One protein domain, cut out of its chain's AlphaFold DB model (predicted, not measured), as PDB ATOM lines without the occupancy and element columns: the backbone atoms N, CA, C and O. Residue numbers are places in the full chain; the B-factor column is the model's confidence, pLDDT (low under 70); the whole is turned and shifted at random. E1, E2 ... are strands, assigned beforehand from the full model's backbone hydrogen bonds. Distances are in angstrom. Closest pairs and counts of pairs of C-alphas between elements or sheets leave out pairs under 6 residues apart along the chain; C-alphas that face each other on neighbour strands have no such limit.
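AT A GLANCE: This is residues 1096 to 1260 of the 1271 residues of the protein "Peptidase S8 and S53 subtilisin kexin sedolisin" of Halorientalis sp. IM1011 (UniProt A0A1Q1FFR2). The chain is wound in stacked turns, a three-sided solenoid whose walls are rows of parallel strands, with E1 and E2 near one end and E19 and E20 near the other. One wall holds E2, E4, E6, E8, E15, E18, E20 and the first parts of E11 and E13; another holds E1, E3, E9, E16, the first parts of E5 and E7 and the last parts of E11 and E13; the third holds E10, E12, E14, E17, E19 and the last parts of E5 and E7. The printed part has 165 residues and 20 named strands, E1 to E20 in order along the chain, with no named helix: all strand, in one branched, parallel, twisted sheet. It is compact, with a radius of gyration of the C-alphas of 15.5 A, and elongated, spanning 46 by 26 by 25 A.

IN THESE COORDINATES: The longer strands are E5, residues 1135 to 1143, 15.4 A; E7, 1151 to 1159, 14.9 A; E11, 1181 to 1189, 13.5 A; and E13, 1201 to 1208, 14.4 A. Before them come E1, 1100 to 1103, beginning at C-alpha 1100 (12.196, -22.665, 9.015), E2, 1110 to 1112, E3, 1117 to 1120, and E4, 1128 to 1130. Between them are E6, 1147 to 1149, E8, 1163 to 1165, E9, 1168 to 1171, E10, 1174 to 1177, and E12, 1194 to 1197. After them come E14, 1213 to 1216, E15, 1220 to 1222, E16, 1224 to 1227, E17, 1232 to 1235, E18, 1239 to 1241, E19, 1251 to 1253, and E20, 1257 to 1259, ending at C-alpha 1259 (-18.896, -42.277, 28.464).

HOW THE PARTS SIT: E7 bends by 119 degrees at residue 1156; E5 lies on one side of it, with N 1138 and O 1153 2.9 A apart, and E9 and E10 on the other side, with N 1154 and O 1170 2.9 A and N 1159 and O 1176 2.8 A apart. E11 bends by 122 degrees at residue 1184, with E8 and E9 on one side and E13 on the other; N 1182 and O 1163, N 1188 and O 1169, and N 1187 and O 1205 are each 2.9 A apart. E13 bends by 104 degrees at residue 1204 and has E15 and E16 on the side away from E11, with N 1221 and O 1201 3.0 A and N 1226 and O 1206 2.8 A apart. The edge strands are E1, E2, E16, E19 and E20, neighbours of E3, E4, E13, E17 and E18. E1 and E20 are apart.

THE WHOLE: The C-alphas farthest apart, those of Thr 1096 and Ser 1256, are 51.0 A apart. The printed part has no cut, and no link is long. Mean pLDDT of the printed part is 77.5; 34 residues are under 70, among them 1096 to 1109 and 1246 to 1250.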
ATOM      1  N   THR A1096      16.034 -25.715   1.216       34.44
ATOM      2  CA  THR A1096      15.184 -26.108   0.076       34.44
ATOM      3  C   THR A1096      13.767 -26.531   0.469       34.44
ATOM      4  O   THR A1096      13.600 -27.400   1.319       34.44
ATOM      5  N   ASP A1097      12.783 -25.933  -0.205       36.50
ATOM      6  CA  ASP A1097      11.350 -26.261  -0.245       36.50
ATOM      7  C   ASP A1097      10.585 -26.354   1.095       36.50
ATOM      8  O   ASP A1097       9.402 -26.689   1.106       36.50
ATOM      9  N   SER A1098      11.186 -25.979   2.231       36.03
ATOM     10  CA  SER A1098      10.466 -25.779   3.503       36.03
ATOM     11  C   SER A1098      11.161 -24.727   4.374       36.03
ATOM     12  O   SER A1098      12.255 -24.952   4.899       36.03
ATOM     13  N   VAL A1099      10.536 -23.559   4.551       39.84
ATOM     14  CA  VAL A1099      11.128 -22.462   5.333       39.84
ATOM     15  C   VAL A1099      11.027 -22.764   6.830       39.84
ATOM     16  O   VAL A1099       9.959 -23.088   7.351       39.84
ATOM     17  N   ARG A1100      12.149 -22.616   7.547       43.12
ATOM     18  CA  ARG A1100      12.196 -22.665   9.015       43.12
ATOM     19  C   ARG A1100      12.469 -21.280   9.584       43.12
ATOM     20  O   ARG A1100      13.549 -20.719   9.398       43.12
ATOM     21  N   LEU A1101      11.498 -20.748  10.323       46.06
ATOM     22  CA  LEU A1101      11.624 -19.484  11.049       46.06
ATOM     23  C   LEU A1101      11.878 -19.759  12.534       46.06
ATOM     24  O   LEU A1101      11.103 -20.443  13.202       46.06
ATOM     25  N   THR A1102      12.975 -19.206  13.055       47.97
ATOM     26  CA  THR A1102      13.299 -19.204  14.489       47.97
ATOM     27  C   THR A1102      13.381 -17.756  14.947       47.97
ATOM     28  O   THR A1102      14.152 -16.973  14.390       47.97
ATOM     29  N   VAL A1103      12.560 -17.378  15.928       50.81
ATOM     30  CA  VAL A1103      12.415 -15.977  16.350       50.81
ATOM     31  C   VAL A1103      12.475 -15.880  17.868       50.81
ATOM     32  O   VAL A1103      11.733 -16.559  18.573       50.81
ATOM     33  N   GLU A1104      13.363 -15.027  18.377       51.16
ATOM     34  CA  GLU A1104      13.679 -14.965  19.812       51.16
ATOM     35  C   GLU A1104      12.754 -14.036  20.612       51.16
ATOM     36  O   GLU A1104      12.784 -14.049  21.845       51.16
ATOM     37  N   ARG A1105      11.897 -13.244  19.952       50.84
ATOM     38  CA  ARG A1105      10.807 -12.497  20.603       50.84
ATOM     39  C   ARG A1105       9.751 -12.047  19.602       50.84
ATOM     40  O   ARG A1105      10.070 -11.275  18.703       50.84
ATOM     41  N   LEU A1106       8.502 -12.474  19.782       59.19
ATOM     42  CA  LEU A1106       7.405 -12.174  18.861       59.19
ATOM     43  C   LEU A1106       6.399 -11.213  19.504       59.19
ATOM     44  O   LEU A1106       5.840 -11.479  20.565       59.19
ATOM     45  N   ASN A1107       6.112 -10.100  18.834       57.53
ATOM     46  CA  ASN A1107       4.953  -9.265  19.138       57.53
ATOM     47  C   ASN A1107       4.110  -9.126  17.859       57.53
ATOM     48  O   ASN A1107       4.669  -9.036  16.769       57.53
ATOM     49  N   GLY A1108       2.780  -9.097  17.981       60.28
ATOM     50  CA  GLY A1108       1.854  -9.096  16.840       60.28
ATOM     51  C   GLY A1108       1.423 -10.503  16.407       60.28
ATOM     52  O   GLY A1108       2.018 -11.501  16.817       60.28
ATOM     53  N   ARG A1109       0.355 -10.590  15.599       62.94
ATOM     54  CA  ARG A1109      -0.172 -11.865  15.081       62.94
ATOM     55  C   ARG A1109       0.741 -12.401  13.975       62.94
ATOM     56  O   ARG A1109       1.089 -11.651  13.070       62.94
ATOM     57  N   GLN A1110       1.087 -13.680  14.055       72.69
ATOM     58  CA  GLN A1110       2.000 -14.360  13.137       72.69
ATOM     59  C   GLN A1110       1.234 -15.285  12.192       72.69
ATOM     60  O   GLN A1110       0.236 -15.887  12.594       72.69
ATOM     61  N   GLN A1111       1.719 -15.423  10.959       70.50
ATOM     62  CA  GLN A1111       1.177 -16.358   9.978       70.50
ATOM     63  C   GLN A1111       2.316 -17.107   9.277       70.50
ATOM     64  O   GLN A1111       3.306 -16.478   8.910       70.50
ATOM     65  N   ILE A1112       2.167 -18.424   9.116       71.56
ATOM     66  CA  ILE A1112       3.105 -19.311   8.405       71.56
ATOM     67  C   ILE A1112       2.363 -20.114   7.328       71.56
ATOM     68  O   ILE A1112       1.140 -20.273   7.402       71.56
ATOM     69  N   GLY A1113       3.084 -20.567   6.310       61.62
ATOM     70  CA  GLY A1113       2.550 -21.313   5.173       61.62
ATOM     71  C   GLY A1113       2.248 -22.785   5.462       61.62
ATOM     72  O   GLY A1113       2.449 -23.289   6.568       61.62
ATOM     73  N   ASP A1114       1.756 -23.468   4.434       65.12
ATOM     74  CA  ASP A1114       1.642 -24.926   4.372       65.12
ATOM     75  C   ASP A1114       3.054 -25.554   4.409       65.12
ATOM     76  O   ASP A1114       3.996 -24.976   3.870       65.12
ATOM     77  N   ASP A1115       3.211 -26.703   5.081       65.69
ATOM     78  CA  ASP A1115       4.487 -27.425   5.299       65.69
ATOM     79  C   ASP A1115       5.619 -26.630   6.010       65.69
ATOM     80  O   ASP A1115       6.699 -27.167   6.271       65.69
ATOM     81  N   GLU A1116       5.388 -25.374   6.410       63.06
ATOM     82  CA  GLU A1116       6.357 -24.579   7.177       63.06
ATOM     83  C   GLU A1116       6.416 -24.972   8.664       63.06
ATOM     84  O   GLU A1116       5.431 -25.395   9.281       63.06
ATOM     85  N   MET A1117       7.591 -24.765   9.271       64.81
ATOM     86  CA  MET A1117       7.831 -25.041  10.690       64.81
ATOM     87  C   MET A1117       8.297 -23.785  11.436       64.81
ATOM     88  O   MET A1117       9.336 -23.197  11.114       64.81
ATOM     89  N   LEU A1118       7.557 -23.414  12.484       73.38
ATOM     90  CA  LEU A1118       7.865 -22.285  13.366       73.38
ATOM     91  C   LEU A1118       8.343 -22.789  14.728       73.38
ATOM     92  O   LEU A1118       7.655 -23.581  15.373       73.38
ATOM     93  N   VAL A1119       9.483 -22.281  15.200       71.19
ATOM     94  CA  VAL A1119      10.006 -22.593  16.539       71.19
ATOM     95  C   VAL A1119      10.044 -21.325  17.393       71.19
ATOM     96  O   VAL A1119      10.864 -20.433  17.166       71.19
ATOM     97  N   ALA A1120       9.166 -21.268  18.394       70.12
ATOM     98  CA  ALA A1120       9.111 -20.216  19.405       70.12
ATOM     99  C   ALA A1120       9.801 -20.676  20.701       70.12
ATOM    100  O   ALA A1120       9.583 -21.794  21.173       70.12
ATOM    101  N   ARG A1121      10.645 -19.806  21.271       64.06
ATOM    102  CA  ARG A1121      11.414 -20.059  22.510       64.06
ATOM    103  C   ARG A1121      11.251 -18.943  23.555       64.06
ATOM    104  O   ARG A1121      12.145 -18.698  24.363       64.06
ATOM    105  N   SER A1122      10.170 -18.174  23.444       69.50
ATOM    106  CA  SER A1122       9.886 -16.994  24.262       69.50
ATOM    107  C   SER A1122       8.441 -16.519  24.069       69.50
ATOM    108  O   SER A1122       7.697 -17.061  23.248       69.50
ATOM    109  N   ASP A1123       8.042 -15.489  24.823       72.19
ATOM    110  CA  ASP A1123       6.696 -14.916  24.761       72.19
ATOM    111  C   ASP A1123       6.307 -14.421  23.354       72.19
ATOM    112  O   ASP A1123       7.034 -13.660  22.703       72.19
ATOM    113  N   VAL A1124       5.096 -14.795  22.938       73.31
ATOM    114  CA  VAL A1124       4.445 -14.407  21.685       73.31
ATOM    115  C   VAL A1124       3.249 -13.511  22.009       73.31
ATOM    116  O   VAL A1124       2.161 -13.977  22.344       73.31
ATOM    117  N   ASN A1125       3.421 -12.196  21.883       69.38
ATOM    118  CA  ASN A1125       2.356 -11.206  22.089       69.38
ATOM    119  C   ASN A1125       1.426 -11.091  20.868       69.38
ATOM    120  O   ASN A1125       1.304 -10.029  20.250       69.38
ATOM    121  N   GLY A1126       0.776 -12.199  20.520       68.69
ATOM    122  CA  GLY A1126      -0.196 -12.323  19.439       68.69
ATOM    123  C   GLY A1126      -0.650 -13.771  19.251       68.69
ATOM    124  O   GLY A1126      -0.159 -14.675  19.922       68.69
ATOM    125  N   GLY A1127      -1.605 -13.986  18.344       72.31
ATOM    126  CA  GLY A1127      -1.957 -15.333  17.880       72.31
ATOM    127  C   GLY A1127      -1.020 -15.821  16.776       72.31
ATOM    128  O   GLY A1127      -0.348 -15.008  16.139       72.31
ATOM    129  N   ILE A1128      -1.017 -17.126  16.520       80.50
ATOM    130  CA  ILE A1128      -0.240 -17.774  15.457       80.50
ATOM    131  C   ILE A1128      -1.215 -18.560  14.577       80.50
ATOM    132  O   ILE A1128      -2.068 -19.266  15.104       80.50
ATOM    133  N   THR A1129      -1.111 -18.439  13.255       77.81
ATOM    134  CA  THR A1129      -1.933 -19.206  12.303       77.81
ATOM    135  C   THR A1129      -1.072 -19.812  11.201       77.81
ATOM    136  O   THR A1129      -0.490 -19.066  10.418       77.81
ATOM    137  N   GLY A1130      -0.988 -21.135  11.128       73.38
ATOM    138  CA  GLY A1130      -0.303 -21.864  10.065       73.38
ATOM    139  C   GLY A1130      -1.254 -22.438   9.018       73.38
ATOM    140  O   GLY A1130      -2.426 -22.684   9.301       73.38
ATOM    141  N   GLY A1131      -0.744 -22.626   7.802       63.91
ATOM    142  CA  GLY A1131      -1.447 -23.295   6.705       63.91
ATOM    143  C   GLY A1131      -1.309 -24.823   6.725       63.91
ATOM    144  O   GLY A1131      -0.655 -25.380   7.608       63.91
ATOM    145  N   GLY A1132      -1.916 -25.480   5.730       70.25
ATOM    146  CA  GLY A1132      -1.883 -26.921   5.425       70.25
ATOM    147  C   GLY A1132      -1.361 -27.854   6.521       70.25
ATOM    148  O   GLY A1132      -2.025 -28.061   7.530       70.25
ATOM    149  N   ASN A1133      -0.171 -28.416   6.292       73.19
ATOM    150  CA  ASN A1133       0.551 -29.352   7.169       73.19
ATOM    151  C   ASN A1133       1.599 -28.642   8.076       73.19
ATOM    152  O   ASN A1133       2.647 -29.190   8.416       73.19
ATOM    153  N   SER A1134       1.357 -27.379   8.445       79.12
ATOM    154  CA  SER A1134       2.293 -26.591   9.267       79.12
ATOM    155  C   SER A1134       2.560 -27.206  10.647       79.12
ATOM    156  O   SER A1134       1.680 -27.813  11.259       79.12
ATOM    157  N   THR A1135       3.772 -27.014  11.173       76.94
ATOM    158  CA  THR A1135       4.148 -27.495  12.515       76.94
ATOM    159  C   THR A1135       4.686 -26.366  13.390       76.94
ATOM    160  O   THR A1135       5.717 -25.760  13.093       76.94
ATOM    161  N   ILE A1136       4.023 -26.107  14.517       80.94
ATOM    162  CA  ILE A1136       4.484 -25.158  15.536       80.94
ATOM    163  C   ILE A1136       5.164 -25.925  16.674       80.94
ATOM    164  O   ILE A1136       4.626 -26.896  17.202       80.94
ATOM    165  N   VAL A1137       6.330 -25.449  17.106       80.38
ATOM    166  CA  VAL A1137       6.983 -25.886  18.345       80.38
ATOM    167  C   VAL A1137       7.101 -24.692  19.282       80.38
ATOM    168  O   VAL A1137       7.710 -23.683  18.921       80.38
ATOM    169  N   VAL A1138       6.551 -24.809  20.491       81.00
ATOM    170  CA  VAL A1138       6.730 -23.828  21.571       81.00
ATOM    171  C   VAL A1138       7.465 -24.509  22.721       81.00
ATOM    172  O   VAL A1138       7.022 -25.537  23.235       81.00
ATOM    173  N   ASN A1139       8.622 -23.961  23.083       77.62
ATOM    174  CA  ASN A1139       9.471 -24.482  24.148       77.62
ATOM    175  C   ASN A1139       9.922 -23.312  25.034       77.62
ATOM    176  O   ASN A1139      10.873 -22.605  24.695       77.62
ATOM    177  N   GLY A1140       9.182 -23.086  26.122       73.31
ATOM    178  CA  GLY A1140       9.311 -21.918  26.994       73.31
ATOM    179  C   GLY A1140       8.527 -20.684  26.521       73.31
ATOM    180  O   GLY A1140       8.710 -20.203  25.401       73.31
ATOM    181  N   GLY A1141       7.716 -20.105  27.415       77.19
ATOM    182  CA  GLY A1141       7.100 -18.773  27.252       77.19
ATOM    183  C   GLY A1141       5.570 -18.756  27.133       77.19
ATOM    184  O   GLY A1141       4.906 -19.793  27.200       77.19
ATOM    185  N   GLN A1142       4.990 -17.556  26.992       81.88
ATOM    186  CA  GLN A1142       3.536 -17.353  26.902       81.88
ATOM    187  C   GLN A1142       3.056 -16.922  25.504       81.88
ATOM    188  O   GLN A1142       3.542 -15.934  24.959       81.88
ATOM    189  N   VAL A1143       2.034 -17.585  24.955       83.62
ATOM    190  CA  VAL A1143       1.374 -17.214  23.687       83.62
ATOM    191  C   VAL A1143       0.049 -16.504  23.973       83.62
ATOM    192  O   VAL A1143      -0.900 -17.103  24.475       83.62
ATOM    193  N   ASN A1144      -0.036 -15.212  23.655       80.12
ATOM    194  CA  ASN A1144      -1.119 -14.312  24.078       80.12
ATOM    195  C   ASN A1144      -2.249 -14.121  23.042       80.12
ATOM    196  O   ASN A1144      -2.960 -13.116  23.069       80.12
ATOM    197  N   GLY A1145      -2.447 -15.081  22.137       80.19
ATOM    198  CA  GLY A1145      -3.577 -15.127  21.200       80.19
ATOM    199  C   GLY A1145      -3.894 -16.557  20.748       80.19
ATOM    200  O   GLY A1145      -3.256 -17.495  21.216       80.19
ATOM    201  N   ARG A1146      -4.895 -16.733  19.867       83.44
ATOM    202  CA  ARG A1146      -5.274 -18.065  19.343       83.44
ATOM    203  C   ARG A1146      -4.115 -18.672  18.538       83.44
ATOM    204  O   ARG A1146      -3.535 -17.962  17.715       83.44
ATOM    205  N   THR A1147      -3.833 -19.952  18.758       87.62
ATOM    206  CA  THR A1147      -2.934 -20.776  17.935       87.62
ATOM    207  C   THR A1147      -3.775 -21.646  17.004       87.62
ATOM    208  O   THR A1147      -4.795 -22.173  17.436       87.62
ATOM    209  N   ASP A1148      -3.360 -21.785  15.748       86.62
ATOM    210  CA  ASP A1148      -4.043 -22.542  14.690       86.62
ATOM    211  C   ASP A1148      -2.961 -23.151  13.775       86.62
ATOM    212  O   ASP A1148      -2.075 -22.407  13.344       86.62
ATOM    213  N   THR A1149      -2.930 -24.470  13.554       86.25
ATOM    214  CA  THR A1149      -1.865 -25.170  12.788       86.25
ATOM    215  C   THR A1149      -2.248 -26.630  12.468       86.25
ATOM    216  O   THR A1149      -3.353 -27.065  12.798       86.25
ATOM    217  N   HIS A1150      -1.363 -27.417  11.844       84.50
ATOM    218  CA  HIS A1150      -1.557 -28.866  11.726       84.50
ATOM    219  C   HIS A1150      -1.069 -29.583  12.982       84.50
ATOM    220  O   HIS A1150      -1.875 -30.169  13.698       84.50
ATOM    221  N   ASN A1151       0.222 -29.464  13.304       81.94
ATOM    222  CA  ASN A1151       0.833 -30.118  14.460       81.94
ATOM    223  C   ASN A1151       1.381 -29.100  15.467       81.94
ATOM    224  O   ASN A1151       1.986 -28.095  15.089       81.94
ATOM    225  N   LEU A1152       1.227 -29.394  16.759       86.50
ATOM    226  CA  LEU A1152       1.776 -28.588  17.850       86.50
ATOM    227  C   LEU A1152       2.635 -29.451  18.778       86.50
ATOM    228  O   LEU A1152       2.157 -30.438  19.327       86.50
ATOM    229  N   VAL A1153       3.876 -29.039  19.030       86.31
ATOM    230  CA  VAL A1153       4.704 -29.599  20.109       86.31
ATOM    231  C   VAL A1153       4.896 -28.537  21.187       86.31
ATOM    232  O   VAL A1153       5.336 -27.425  20.889       86.31
ATOM    233  N   ALA A1154       4.564 -28.876  22.431       85.38
ATOM    234  CA  ALA A1154       4.609 -27.963  23.567       85.38
ATOM    235  C   ALA A1154       5.440 -28.529  24.731       85.38
ATOM    236  O   ALA A1154       5.229 -29.654  25.195       85.38
ATOM    237  N   ALA A1155       6.367 -27.711  25.228       85.12
ATOM    238  CA  ALA A1155       7.089 -27.924  26.478       85.12
ATOM    239  C   ALA A1155       7.159 -26.599  27.253       85.12
ATOM    240  O   ALA A1155       7.409 -25.548  26.658       85.12
ATOM    241  N   ASP A1156       6.905 -26.643  28.561       86.25
ATOM    242  CA  ASP A1156       7.070 -25.525  29.506       86.25
ATOM    243  C   ASP A1156       6.450 -24.191  29.024       86.25
ATOM    244  O   ASP A1156       7.047 -23.114  29.099       86.25
ATOM    245  N   SER A1157       5.240 -24.285  28.461       86.00
ATOM    246  CA  SER A1157       4.590 -23.250  27.641       86.00
ATOM    247  C   SER A1157       3.175 -22.907  28.117       86.00
ATOM    248  O   SER A1157       2.417 -23.776  28.546       86.00
ATOM    249  N   GLN A1158       2.768 -21.641  27.977       89.06
ATOM    250  CA  GLN A1158       1.438 -21.173  28.386       89.06
ATOM    251  C   GLN A1158       0.687 -20.467  27.245       89.06
ATOM    252  O   GLN A1158       0.963 -19.316  26.914       89.06
ATOM    253  N   PHE A1159      -0.333 -21.113  26.691       90.50
ATOM    254  CA  PHE A1159      -1.251 -20.523  25.719       90.50
ATOM    255  C   PHE A1159      -2.371 -19.786  26.465       90.50
ATOM    256  O   PHE A1159      -3.202 -20.398  27.129       90.50
ATOM    257  N   ASN A1160      -2.389 -18.456  26.393       85.94
ATOM    258  CA  ASN A1160      -3.447 -17.620  26.969       85.94
ATOM    259  C   ASN A1160      -4.624 -17.401  25.994       85.94
ATOM    260  O   ASN A1160      -5.698 -16.990  26.428       85.94
ATOM    261  N   GLY A1161      -4.445 -17.687  24.699       76.69
ATOM    262  CA  GLY A1161      -5.547 -17.929  23.762       76.69
ATOM    263  C   GLY A1161      -5.917 -19.414  23.670       76.69
ATOM    264  O   GLY A1161      -5.313 -20.253  24.336       76.69
ATOM    265  N   GLY A1162      -6.923 -19.733  22.851       81.06
ATOM    266  CA  GLY A1162      -7.280 -21.123  22.534       81.06
ATOM    267  C   GLY A1162      -6.356 -21.729  21.480       81.06
ATOM    268  O   GLY A1162      -5.781 -21.001  20.667       81.06
ATOM    269  N   VAL A1163      -6.224 -23.050  21.484       89.50
ATOM    270  CA  VAL A1163      -5.422 -23.812  20.515       89.50
ATOM    271  C   VAL A1163      -6.346 -24.583  19.578       89.50
ATOM    272  O   VAL A1163      -7.286 -25.219  20.040       89.50
ATOM    273  N   VAL A1164      -6.059 -24.548  18.278       88.12
ATOM    274  CA  VAL A1164      -6.657 -25.416  17.256       88.12
ATOM    275  C   VAL A1164      -5.545 -26.177  16.549       88.12
ATOM    276  O   VAL A1164      -4.539 -25.574  16.163       88.12
ATOM    277  N   THR A1165      -5.725 -27.480  16.348       86.44
ATOM    278  CA  THR A1165      -4.853 -28.294  15.493       86.44
ATOM    279  C   THR A1165      -5.659 -29.219  14.593       86.44
ATOM    280  O   THR A1165      -6.562 -29.915  15.053       86.44
ATOM    281  N   THR A1166      -5.310 -29.279  13.308       83.75
ATOM    282  CA  THR A1166      -5.926 -30.235  12.362       83.75
ATOM    283  C   THR A1166      -5.259 -31.615  12.352       83.75
ATOM    284  O   THR A1166      -5.832 -32.545  11.797       83.75
ATOM    285  N   GLY A1167      -4.096 -31.752  12.994       83.62
ATOM    286  CA  GLY A1167      -3.394 -33.005  13.272       83.62
ATOM    287  C   GLY A1167      -3.199 -33.205  14.780       83.62
ATOM    288  O   GLY A1167      -4.162 -33.177  15.554       83.62
ATOM    289  N   THR A1168      -1.951 -33.415  15.214       84.19
ATOM    290  CA  THR A1168      -1.618 -33.867  16.576       84.19
ATOM    291  C   THR A1168      -0.963 -32.796  17.462       84.19
ATOM    292  O   THR A1168      -0.032 -32.096  17.054       84.19
ATOM    293  N   VAL A1169      -1.384 -32.735  18.732       89.06
ATOM    294  CA  VAL A1169      -0.687 -32.022  19.820       89.06
ATOM    295  C   VAL A1169       0.174 -33.006  20.614       89.06
ATOM    296  O   VAL A1169      -0.309 -34.053  21.039       89.06
ATOM    297  N   THR A1170       1.435 -32.667  20.879       89.69
ATOM    298  CA  THR A1170       2.345 -33.456  21.728       89.69
ATOM    299  C   THR A1170       2.880 -32.602  22.876       89.69
ATOM    300  O   THR A1170       3.462 -31.541  22.646       89.69
ATOM    301  N   VAL A1171       2.702 -33.070  24.111       88.88
ATOM    302  CA  VAL A1171       3.131 -32.403  25.348       88.88
ATOM    303  C   VAL A1171       4.296 -33.178  25.966       88.88
ATOM    304  O   VAL A1171       4.162 -34.366  26.260       88.88
ATOM    305  N   VAL A1172       5.428 -32.496  26.157       81.88
ATOM    306  CA  VAL A1172       6.713 -33.078  26.617       81.88
ATOM    307  C   VAL A1172       7.242 -32.389  27.892       81.88
ATOM    308  O   VAL A1172       8.376 -32.595  28.303       81.88
ATOM    309  N   GLY A1173       6.429 -31.529  28.506       84.81
ATOM    310  CA  GLY A1173       6.762 -30.751  29.702       84.81
ATOM    311  C   GLY A1173       5.506 -30.101  30.284       84.81
ATOM    312  O   GLY A1173       4.394 -30.552  30.005       84.81
ATOM    313  N   SER A1174       5.649 -29.028  31.062       88.12
ATOM    314  CA  SER A1174       4.521 -28.361  31.723       88.12
ATOM    315  C   SER A1174       3.795 -27.374  30.803       88.12
ATOM    316  O   SER A1174       4.236 -26.248  30.590       88.12
ATOM    317  N   THR A1175       2.661 -27.783  30.233       90.56
ATOM    318  CA  THR A1175       1.882 -26.967  29.289       90.56
ATOM    319  C   THR A1175       0.541 -26.531  29.876       90.56
ATOM    320  O   THR A1175      -0.223 -27.343  30.393       90.56
ATOM    321  N   THR A1176       0.212 -25.241  29.759       91.38
ATOM    322  CA  THR A1176      -1.088 -24.680  30.172       91.38
ATOM    323  C   THR A1176      -1.806 -24.002  29.002       91.38
ATOM    324  O   THR A1176      -1.244 -23.099  28.392       91.38
ATOM    325  N   ALA A1177      -3.059 -24.363  28.714       90.50
ATOM    326  CA  ALA A1177      -3.891 -23.760  27.666       90.50
ATOM    327  C   ALA A1177      -5.181 -23.152  28.244       90.50
ATOM    328  O   ALA A1177      -6.113 -23.855  28.627       90.50
ATOM    329  N   LYS A1178      -5.259 -21.822  28.325       86.81
ATOM    330  CA  LYS A1178      -6.373 -21.128  28.993       86.81
ATOM    331  C   LYS A1178      -7.611 -20.946  28.127       86.81
ATOM    332  O   LYS A1178      -8.706 -20.887  28.666       86.81
ATOM    333  N   GLY A1179      -7.453 -20.849  26.808       79.19
ATOM    334  CA  GLY A1179      -8.577 -20.655  25.889       79.19
ATOM    335  C   GLY A1179      -9.196 -21.944  25.341       79.19
ATOM    336  O   GLY A1179      -9.906 -21.864  24.345       79.19
ATOM    337  N   GLY A1180      -8.897 -23.103  25.940       86.38
ATOM    338  CA  GLY A1180      -9.290 -24.422  25.433       86.38
ATOM    339  C   GLY A1180      -8.369 -24.986  24.341       86.38
ATOM    340  O   GLY A1180      -7.456 -24.299  23.866       86.38
ATOM    341  N   ILE A1181      -8.605 -26.247  23.966       90.75
ATOM    342  CA  ILE A1181      -7.898 -26.978  22.899       90.75
ATOM    343  C   ILE A1181      -8.917 -27.718  22.017       90.75
ATOM    344  O   ILE A1181      -9.779 -28.425  22.526       90.75
ATOM    345  N   GLU A1182      -8.787 -27.584  20.701       89.44
ATOM    346  CA  GLU A1182      -9.616 -28.223  19.672       89.44
ATOM    347  C   GLU A1182      -8.678 -28.967  18.699       89.44
ATOM    348  O   GLU A1182      -7.963 -28.329  17.928       89.44
ATOM    349  N   ALA A1183      -8.597 -30.301  18.770       84.06
ATOM    350  CA  ALA A1183      -7.577 -31.096  18.071       84.06
ATOM    351  C   ALA A1183      -8.182 -32.249  17.245       84.06
ATOM    352  O   ALA A1183      -8.653 -33.243  17.788       84.06
ATOM    353  N   ALA A1184      -8.142 -32.152  15.916       80.25
ATOM    354  CA  ALA A1184      -8.917 -33.034  15.036       80.25
ATOM    355  C   ALA A1184      -8.439 -34.503  14.956       80.25
ATOM    356  O   ALA A1184      -9.197 -35.339  14.461       80.25
ATOM    357  N   GLU A1185      -7.234 -34.840  15.442       85.12
ATOM    358  CA  GLU A1185      -6.717 -36.222  15.458       85.12
ATOM    359  C   GLU A1185      -6.304 -36.733  16.846       85.12
ATOM    360  O   GLU A1185      -6.905 -37.688  17.349       85.12
ATOM    361  N   SER A1186      -5.251 -36.170  17.461       88.50
ATOM    362  CA  SER A1186      -4.781 -36.658  18.766       88.50
ATOM    363  C   SER A1186      -4.089 -35.619  19.652       88.50
ATOM    364  O   SER A1186      -3.447 -34.687  19.169       88.50
ATOM    365  N   ILE A1187      -4.187 -35.810  20.967       91.62
ATOM    366  CA  ILE A1187      -3.393 -35.128  21.993       91.62
ATOM    367  C   ILE A1187      -2.612 -36.211  22.742       91.62
ATOM    368  O   ILE A1187      -3.193 -37.166  23.257       91.62
ATOM    369  N   ARG A1188      -1.287 -36.067  22.809       90.19
ATOM    370  CA  ARG A1188      -0.384 -37.027  23.456       90.19
ATOM    371  C   ARG A1188       0.386 -36.349  24.578       90.19
ATOM    372  O   ARG A1188       1.183 -35.449  24.317       90.19
ATOM    373  N   VAL A1189       0.168 -36.794  25.809       89.25
ATOM    374  CA  VAL A1189       0.941 -36.374  26.982       89.25
ATOM    375  C   VAL A1189       1.971 -37.460  27.265       89.25
ATOM    376  O   VAL A1189       1.624 -38.565  27.686       89.25
ATOM    377  N   LEU A1190       3.231 -37.158  26.951       87.31
ATOM    378  CA  LEU A1190       4.348 -38.084  27.133       87.31
ATOM    379  C   LEU A1190       4.761 -38.167  28.610       87.31
ATOM    380  O   LEU A1190       4.274 -37.402  29.444       87.31
ATOM    381  N   SER A1191       5.663 -39.099  28.923       80.81
ATOM    382  CA  SER A1191       6.199 -39.284  30.277       80.81
ATOM    383  C   SER A1191       6.785 -37.979  30.843       80.81
ATOM    384  O   SER A1191       7.419 -37.211  30.116       80.81
ATOM    385  N   GLY A1192       6.484 -37.687  32.110       79.44
ATOM    386  CA  GLY A1192       6.772 -36.418  32.795       79.44
ATOM    387  C   GLY A1192       5.995 -35.185  32.291       79.44
ATOM    388  O   GLY A1192       6.115 -34.099  32.864       79.44
ATOM    389  N   GLY A1193       5.196 -35.312  31.227       84.62
ATOM    390  CA  GLY A1193       4.400 -34.227  30.657       84.62
ATOM    391  C   GLY A1193       3.181 -33.884  31.515       84.62
ATOM    392  O   GLY A1193       2.478 -34.764  32.012       84.62
ATOM    393  N   THR A1194       2.873 -32.594  31.658       89.44
ATOM    394  CA  THR A1194       1.664 -32.148  32.372       89.44
ATOM    395  C   THR A1194       0.869 -31.162  31.526       89.44
ATOM    396  O   THR A1194       1.418 -30.190  31.008       89.44
ATOM    397  N   LEU A1195      -0.432 -31.412  31.366       92.56
ATOM    398  CA  LEU A1195      -1.334 -30.592  30.555       92.56
ATOM    399  C   LEU A1195      -2.462 -30.019  31.417       92.56
ATOM    400  O   LEU A1195      -3.319 -30.753  31.904       92.56
ATOM    401  N   THR A1196      -2.484 -28.694  31.576       91.94
ATOM    402  CA  THR A1196      -3.570 -27.968  32.256       91.94
ATOM    403  C   THR A1196      -4.386 -27.162  31.249       91.94
ATOM    404  O   THR A1196      -3.843 -26.291  30.575       91.94
ATOM    405  N   VAL A1197      -5.695 -27.382  31.160       91.44
ATOM    406  CA  VAL A1197      -6.598 -26.647  30.259       91.44
ATOM    407  C   VAL A1197      -7.633 -25.887  31.088       91.44
ATOM    408  O   VAL A1197      -8.237 -26.460  31.986       91.44
ATOM    409  N   GLN A1198      -7.840 -24.591  30.829       86.62
ATOM    410  CA  GLN A1198      -8.788 -23.740  31.588       86.62
ATOM    411  C   GLN A1198     -10.051 -23.372  30.784       86.62
ATOM    412  O   GLN A1198     -10.662 -22.328  31.001       86.62
ATOM    413  N   GLY A1199     -10.406 -24.235  29.835       84.19
ATOM    414  CA  GLY A1199     -11.586 -24.166  28.979       84.19
ATOM    415  C   GLY A1199     -11.894 -25.560  28.428       84.19
ATOM    416  O   GLY A1199     -11.384 -26.548  28.956       84.19
ATOM    417  N   ALA A1200     -12.702 -25.647  27.370       85.44
ATOM    418  CA  ALA A1200     -13.039 -26.927  26.746       85.44
ATOM    419  C   ALA A1200     -11.817 -27.627  26.114       85.44
ATOM    420  O   ALA A1200     -10.895 -26.961  25.627       85.44
ATOM    421  N   LEU A1201     -11.836 -28.958  26.091       91.62
ATOM    422  CA  LEU A1201     -10.912 -29.806  25.342       91.62
ATOM    423  C   LEU A1201     -11.721 -30.773  24.468       91.62
ATOM    424  O   LEU A1201     -12.421 -31.627  25.000       91.62
ATOM    425  N   THR A1202     -11.591 -30.648  23.149       89.50
ATOM    426  CA  THR A1202     -12.216 -31.547  22.165       89.50
ATOM    427  C   THR A1202     -11.118 -32.204  21.333       89.50
ATOM    428  O   THR A1202     -10.299 -31.501  20.733       89.50
ATOM    429  N   VAL A1203     -11.060 -33.538  21.307       90.69
ATOM    430  CA  VAL A1203     -10.028 -34.298  20.576       90.69
ATOM    431  C   VAL A1203     -10.484 -35.713  20.262       90.69
ATOM    432  O   VAL A1203     -11.057 -36.348  21.122       90.69
ATOM    433  N   LYS A1204     -10.140 -36.288  19.105       85.75
ATOM    434  CA  LYS A1204     -10.521 -37.687  18.833       85.75
ATOM    435  C   LYS A1204      -9.804 -38.727  19.688       85.75
ATOM    436  O   LYS A1204     -10.417 -39.670  20.162       85.75
ATOM    437  N   ASN A1205      -8.491 -38.593  19.862       86.44
ATOM    438  CA  ASN A1205      -7.686 -39.538  20.639       86.44
ATOM    439  C   ASN A1205      -6.848 -38.789  21.680       86.44
ATOM    440  O   ASN A1205      -5.909 -38.079  21.318       86.44
ATOM    441  N   LEU A1206      -7.133 -38.971  22.968       89.81
ATOM    442  CA  LEU A1206      -6.276 -38.488  24.056       89.81
ATOM    443  C   LEU A1206      -5.475 -39.668  24.612       89.81
ATOM    444  O   LEU A1206      -6.048 -40.691  24.971       89.81
ATOM    445  N   THR A1207      -4.147 -39.558  24.647       87.25
ATOM    446  CA  THR A1207      -3.250 -40.583  25.207       87.25
ATOM    447  C   THR A1207      -2.359 -39.991  26.293       87.25
ATOM    448  O   THR A1207      -1.704 -38.971  26.060       87.25
ATOM    449  N   VAL A1208      -2.318 -40.634  27.464       86.38
ATOM    450  CA  VAL A1208      -1.532 -40.200  28.634       86.38
ATOM    451  C   VAL A1208      -0.638 -41.341  29.129       86.38
ATOM    452  O   VAL A1208      -1.126 -42.442  29.390       86.38
ATOM    453  N   ALA A1209       0.665 -41.069  29.251       83.69
ATOM    454  CA  ALA A1209       1.664 -41.992  29.802       83.69
ATOM    455  C   ALA A1209       1.592 -42.115  31.343       83.69
ATOM    456  O   ALA A1209       0.953 -41.305  32.011       83.69
ATOM    457  N   SER A1210       2.292 -43.100  31.913       75.56
ATOM    458  CA  SER A1210       2.171 -43.537  33.320       75.56
ATOM    459  C   SER A1210       2.471 -42.483  34.399       75.56
ATOM    460  O   SER A1210       1.870 -42.490  35.476       75.56
ATOM    461  N   ASP A1211       3.360 -41.533  34.125       77.62
ATOM    462  CA  ASP A1211       3.647 -40.376  34.988       77.62
ATOM    463  C   ASP A1211       3.214 -39.035  34.364       77.62
ATOM    464  O   ASP A1211       3.538 -37.962  34.876       77.62
ATOM    465  N   GLY A1212       2.446 -39.087  33.270       80.06
ATOM    466  CA  GLY A1212       1.780 -37.924  32.697       80.06
ATOM    467  C   GLY A1212       0.539 -37.530  33.504       80.06
ATOM    468  O   GLY A1212      -0.151 -38.380  34.070       80.06
ATOM    469  N   ALA A1213       0.214 -36.234  33.538       85.56
ATOM    470  CA  ALA A1213      -0.982 -35.740  34.228       85.56
ATOM    471  C   ALA A1213      -1.790 -34.749  33.384       85.56
ATOM    472  O   ALA A1213      -1.238 -33.869  32.716       85.56
ATOM    473  N   VAL A1214      -3.120 -34.854  33.467       88.69
ATOM    474  CA  VAL A1214      -4.065 -33.969  32.768       88.69
ATOM    475  C   VAL A1214      -5.017 -33.325  33.773       88.69
ATOM    476  O   VAL A1214      -5.564 -33.984  34.656       88.69
ATOM    477  N   THR A1215      -5.224 -32.015  33.658       90.19
ATOM    478  CA  THR A1215      -6.226 -31.274  34.435       90.19
ATOM    479  C   THR A1215      -7.001 -30.329  33.522       90.19
ATOM    480  O   THR A1215      -6.408 -29.457  32.896       90.19
ATOM    481  N   VAL A1216      -8.322 -30.479  33.449       88.94
ATOM    482  CA  VAL A1216      -9.211 -29.641  32.627       88.94
ATOM    483  C   VAL A1216     -10.218 -28.927  33.527       88.94
ATOM    484  O   VAL A1216     -10.838 -29.549  34.382       88.94
ATOM    485  N   HIS A1217     -10.400 -27.621  33.339       86.25
ATOM    486  CA  HIS A1217     -11.431 -26.807  33.994       86.25
ATOM    487  C   HIS A1217     -12.440 -26.336  32.936       86.25
ATOM    488  O   HIS A1217     -12.454 -25.173  32.529       86.25
ATOM    489  N   GLY A1218     -13.218 -27.286  32.423       82.75
ATOM    490  CA  GLY A1218     -14.115 -27.145  31.281       82.75
ATOM    491  C   GLY A1218     -14.616 -28.515  30.819       82.75
ATOM    492  O   GLY A1218     -14.276 -29.530  31.424       82.75
ATOM    493  N   SER A1219     -15.431 -28.539  29.766       83.50
ATOM    494  CA  SER A1219     -15.925 -29.776  29.152       83.50
ATOM    495  C   SER A1219     -14.819 -30.519  28.394       83.50
ATOM    496  O   SER A1219     -14.050 -29.891  27.663       83.50
ATOM    497  N   VAL A1220     -14.776 -31.840  28.535       87.12
ATOM    498  CA  VAL A1220     -13.957 -32.764  27.738       87.12
ATOM    499  C   VAL A1220     -14.871 -33.563  26.809       87.12
ATOM    500  O   VAL A1220     -15.931 -34.001  27.244       87.12
ATOM    501  N   ASP A1221     -14.455 -33.724  25.557       87.06
ATOM    502  CA  ASP A1221     -15.199 -34.346  24.450       87.06
ATOM    503  C   ASP A1221     -14.197 -35.158  23.602       87.06
ATOM    504  O   ASP A1221     -13.242 -34.577  23.064       87.06
ATOM    505  N   VAL A1222     -14.305 -36.498  23.599       85.88
ATOM    506  CA  VAL A1222     -13.263 -37.375  23.025       85.88
ATOM    507  C   VAL A1222     -13.703 -38.778  22.573       85.88
ATOM    508  O   VAL A1222     -14.042 -39.619  23.399       85.88
ATOM    509  N   ASP A1223     -13.564 -39.094  21.272       85.25
ATOM    510  CA  ASP A1223     -13.885 -40.417  20.688       85.25
ATOM    511  C   ASP A1223     -13.189 -41.574  21.457       85.25
ATOM    512  O   ASP A1223     -13.782 -42.617  21.743       85.25
ATOM    513  N   ARG A1224     -11.904 -41.413  21.811       79.69
ATOM    514  CA  ARG A1224     -11.121 -42.430  22.530       79.69
ATOM    515  C   ARG A1224     -10.133 -41.865  23.541       79.69
ATOM    516  O   ARG A1224      -9.203 -41.126  23.205       79.69
ATOM    517  N   PHE A1225     -10.270 -42.325  24.776       81.44
ATOM    518  CA  PHE A1225      -9.422 -41.958  25.901       81.44
ATOM    519  C   PHE A1225      -8.507 -43.127  26.290       81.44
ATOM    520  O   PHE A1225      -8.972 -44.139  26.808       81.44
ATOM    521  N   ARG A1226      -7.198 -43.019  26.038       80.50
ATOM    522  CA  ARG A1226      -6.211 -44.062  26.361       80.50
ATOM    523  C   ARG A1226      -5.310 -43.651  27.522       80.50
ATOM    524  O   ARG A1226      -4.682 -42.590  27.484       80.50
ATOM    525  N   VAL A1227      -5.179 -44.531  28.511       73.31
ATOM    526  CA  VAL A1227      -4.371 -44.294  29.713       73.31
ATOM    527  C   VAL A1227      -3.461 -45.484  29.997       73.31
ATOM    528  O   VAL A1227      -3.908 -46.543  30.433       73.31
ATOM    529  N   ASP A1228      -2.160 -45.285  29.799       66.31
ATOM    530  CA  ASP A1228      -1.128 -46.282  30.087       66.31
ATOM    531  C   ASP A1228      -0.657 -46.131  31.556       66.31
ATOM    532  O   ASP A1228       0.470 -45.719  31.816       66.31
ATOM    533  N   ASN A1229      -1.544 -46.431  32.519       59.47
ATOM    534  CA  ASN A1229      -1.351 -46.331  33.985       59.47
ATOM    535  C   ASN A1229      -1.033 -44.914  34.535       59.47
ATOM    536  O   ASN A1229      -0.165 -44.765  35.395       59.47
ATOM    537  N   ALA A1230      -1.701 -43.861  34.048       56.38
ATOM    538  CA  ALA A1230      -1.434 -42.477  34.471       56.38
ATOM    539  C   ALA A1230      -1.861 -42.168  35.922       56.38
ATOM    540  O   ALA A1230      -2.949 -42.538  36.373       56.38
ATOM    541  N   THR A1231      -1.036 -41.397  36.635       58.34
ATOM    542  CA  THR A1231      -1.143 -41.198  38.094       58.34
ATOM    543  C   THR A1231      -2.144 -40.129  38.553       58.34
ATOM    544  O   THR A1231      -2.464 -40.079  39.741       58.34
ATOM    545  N   THR A1232      -2.656 -39.248  37.681       70.38
ATOM    546  CA  THR A1232      -3.732 -38.281  38.017       70.38
ATOM    547  C   THR A1232      -4.404 -37.696  36.771       70.38
ATOM    548  O   THR A1232      -3.742 -37.086  35.927       70.38
ATOM    549  N   ILE A1233      -5.739 -37.756  36.728       79.31
ATOM    550  CA  ILE A1233      -6.583 -37.079  35.733       79.31
ATOM    551  C   ILE A1233      -7.729 -36.355  36.458       79.31
ATOM    552  O   ILE A1233      -8.483 -36.965  37.215       79.31
ATOM    553  N   ARG A1234      -7.864 -35.037  36.256       84.50
ATOM    554  CA  ARG A1234      -8.897 -34.212  36.918       84.50
ATOM    555  C   ARG A1234      -9.687 -33.374  35.923       84.50
ATOM    556  O   ARG A1234      -9.098 -32.621  35.154       84.50
ATOM    557  N   ILE A1235     -11.011 -33.450  35.977       82.75
ATOM    558  CA  ILE A1235     -11.926 -32.699  35.112       82.75
ATOM    559  C   ILE A1235     -12.908 -31.930  36.004       82.75
ATOM    560  O   ILE A1235     -13.647 -32.508  36.792       82.75
ATOM    561  N   GLN A1236     -12.900 -30.604  35.909       82.38
ATOM    562  CA  GLN A1236     -13.824 -29.697  36.596       82.38
ATOM    563  C   GLN A1236     -14.774 -29.102  35.555       82.38
ATOM    564  O   GLN A1236     -14.622 -27.960  35.118       82.38
ATOM    565  N   GLY A1237     -15.695 -29.948  35.109       77.62
ATOM    566  CA  GLY A1237     -16.593 -29.778  33.973       77.62
ATOM    567  C   GLY A1237     -17.159 -31.143  33.569       77.62
ATOM    568  O   GLY A1237     -17.000 -32.111  34.313       77.62
ATOM    569  N   SER A1238     -17.829 -31.222  32.420       80.50
ATOM    570  CA  SER A1238     -18.350 -32.487  31.890       80.50
ATOM    571  C   SER A1238     -17.273 -33.332  31.200       80.50
ATOM    572  O   SER A1238     -16.269 -32.789  30.736       80.50
ATOM    573  N   LEU A1239     -17.512 -34.638  31.087       85.81
ATOM    574  CA  LEU A1239     -16.744 -35.575  30.262       85.81
ATOM    575  C   LEU A1239     -17.707 -36.342  29.344       85.81
ATOM    576  O   LEU A1239     -18.644 -36.958  29.840       85.81
ATOM    577  N   ASP A1240     -17.447 -36.303  28.042       84.44
ATOM    578  CA  ASP A1240     -18.161 -37.025  26.984       84.44
ATOM    579  C   ASP A1240     -17.142 -37.905  26.224       84.44
ATOM    580  O   ASP A1240     -16.093 -37.386  25.816       84.44
ATOM    581  N   CYS A1241     -17.366 -39.224  26.104       83.56
ATOM    582  CA  CYS A1241     -16.471 -40.102  25.328       83.56
ATOM    583  C   CYS A1241     -17.058 -41.428  24.788       83.56
ATOM    584  O   CYS A1241     -17.749 -42.161  25.489       83.56
ATOM    585  N   GLU A1242     -16.697 -41.814  23.552       82.25
ATOM    586  CA  GLU A1242     -17.168 -43.084  22.951       82.25
ATOM    587  C   GLU A1242     -16.419 -44.330  23.470       82.25
ATOM    588  O   GLU A1242     -16.918 -45.444  23.321       82.25
ATOM    589  N   SER A1243     -15.200 -44.199  24.017       78.44
ATOM    590  CA  SER A1243     -14.420 -45.355  24.495       78.44
ATOM    591  C   SER A1243     -13.258 -45.013  25.439       78.44
ATOM    592  O   SER A1243     -12.570 -44.004  25.255       78.44
ATOM    593  N   VAL A1244     -12.967 -45.911  26.393       79.75
ATOM    594  CA  VAL A1244     -11.774 -45.852  27.263       79.75
ATOM    595  C   VAL A1244     -10.908 -47.112  27.131       79.75
ATOM    596  O   VAL A1244     -11.370 -48.222  27.387       79.75
ATOM    597  N   ASP A1245      -9.630 -46.928  26.785       72.50
ATOM    598  CA  ASP A1245      -8.603 -47.977  26.696       72.50
ATOM    599  C   ASP A1245      -7.601 -47.851  27.863       72.50
ATOM    600  O   ASP A1245      -6.712 -46.993  27.849       72.50
ATOM    601  N   GLY A1246      -7.697 -48.742  28.856       67.44
ATOM    602  CA  GLY A1246      -6.744 -48.853  29.971       67.44
ATOM    603  C   GLY A1246      -7.335 -48.547  31.352       67.44
ATOM    604  O   GLY A1246      -8.508 -48.203  31.486       67.44
ATOM    605  N   THR A1247      -6.518 -48.697  32.397       61.53
ATOM    606  CA  THR A1247      -6.939 -48.513  33.796       61.53
ATOM    607  C   THR A1247      -6.561 -47.117  34.287       61.53
ATOM    608  O   THR A1247      -5.389 -46.741  34.247       61.53
ATOM    609  N   ILE A1248      -7.535 -46.355  34.794       65.19
ATOM    610  CA  ILE A1248      -7.307 -45.012  35.344       65.19
ATOM    611  C   ILE A1248      -7.361 -45.076  36.874       65.19
ATOM    612  O   ILE A1248      -8.441 -45.155  37.452       65.19
ATOM    613  N   GLU A1249      -6.205 -45.028  37.540       60.62
ATOM    614  CA  GLU A1249      -6.132 -45.167  39.007       60.62
ATOM    615  C   GLU A1249      -6.700 -43.959  39.769       60.62
ATOM    616  O   GLU A1249      -7.169 -44.098  40.895       60.62
ATOM    617  N   ASN A1250      -6.643 -42.763  39.174       67.12
ATOM    618  CA  ASN A1250      -7.043 -41.504  39.809       67.12
ATOM    619  C   ASN A1250      -7.776 -40.587  38.814       67.12
ATOM    620  O   ASN A1250      -7.242 -39.547  38.416       67.12
ATOM    621  N   LEU A1251      -8.992 -40.972  38.409       76.94
ATOM    622  CA  LEU A1251      -9.927 -40.085  37.706       76.94
ATOM    623  C   LEU A1251     -10.808 -39.344  38.721       76.94
ATOM    624  O   LEU A1251     -11.412 -39.964  39.589       76.94
ATOM    625  N   SER A1252     -10.929 -38.025  38.583       78.81
ATOM    626  CA  SER A1252     -11.913 -37.228  39.323       78.81
ATOM    627  C   SER A1252     -12.626 -36.278  38.367       78.81
ATOM    628  O   SER A1252     -11.991 -35.378  37.810       78.81
ATOM    629  N   VAL A1253     -13.932 -36.479  38.184       77.12
ATOM    630  CA  VAL A1253     -14.809 -35.587  37.415       77.12
ATOM    631  C   VAL A1253     -15.717 -34.832  38.388       77.12
ATOM    632  O   VAL A1253     -16.236 -35.404  39.342       77.12
ATOM    633  N   ARG A1254     -15.879 -33.524  38.176       76.06
ATOM    634  CA  ARG A1254     -16.820 -32.659  38.904       76.06
ATOM    635  C   ARG A1254     -17.721 -31.936  37.908       76.06
ATOM    636  O   ARG A1254     -17.540 -30.752  37.621       76.06
ATOM    637  N   GLY A1255     -18.655 -32.708  37.365       71.75
ATOM    638  CA  GLY A1255     -19.634 -32.362  36.340       71.75
ATOM    639  C   GLY A1255     -20.291 -33.641  35.807       71.75
ATOM    640  O   GLY A1255     -20.067 -34.717  36.354       71.75
ATOM    641  N   SER A1256     -21.103 -33.539  34.755       74.38
ATOM    642  CA  SER A1256     -21.759 -34.705  34.149       74.38
ATOM    643  C   SER A1256     -20.776 -35.558  33.342       74.38
ATOM    644  O   SER A1256     -20.075 -35.022  32.483       74.38
ATOM    645  N   THR A1257     -20.785 -36.871  33.567       79.62
ATOM    646  CA  THR A1257     -20.019 -37.852  32.784       79.62
ATOM    647  C   THR A1257     -20.979 -38.683  31.933       79.62
ATOM    648  O   THR A1257     -21.929 -39.237  32.479       79.62
ATOM    649  N   ASP A1258     -20.729 -38.783  30.629       76.75
ATOM    650  CA  ASP A1258     -21.434 -39.670  29.691       76.75
ATOM    651  C   ASP A1258     -20.370 -40.365  28.827       76.75
ATOM    652  O   ASP A1258     -19.749 -39.734  27.976       76.75
ATOM    653  N   CYS A1259     -20.013 -41.616  29.143       75.38
ATOM    654  CA  CYS A1259     -18.896 -42.277  28.464       75.38
ATOM    655  C   CYS A1259     -18.943 -43.807  28.534       75.38
ATOM    656  O   CYS A1259     -18.972 -44.392  29.624       75.38
ATOM    657  N   GLU A1260     -18.896 -44.476  27.378       66.38
ATOM    658  CA  GLU A1260     -18.928 -45.940  27.321       66.38
ATOM    659  C   GLU A1260     -17.609 -46.549  27.836       66.38
ATOM    660  O   GLU A1260     -16.525 -46.358  27.281       66.38
TER     661      GLU A1260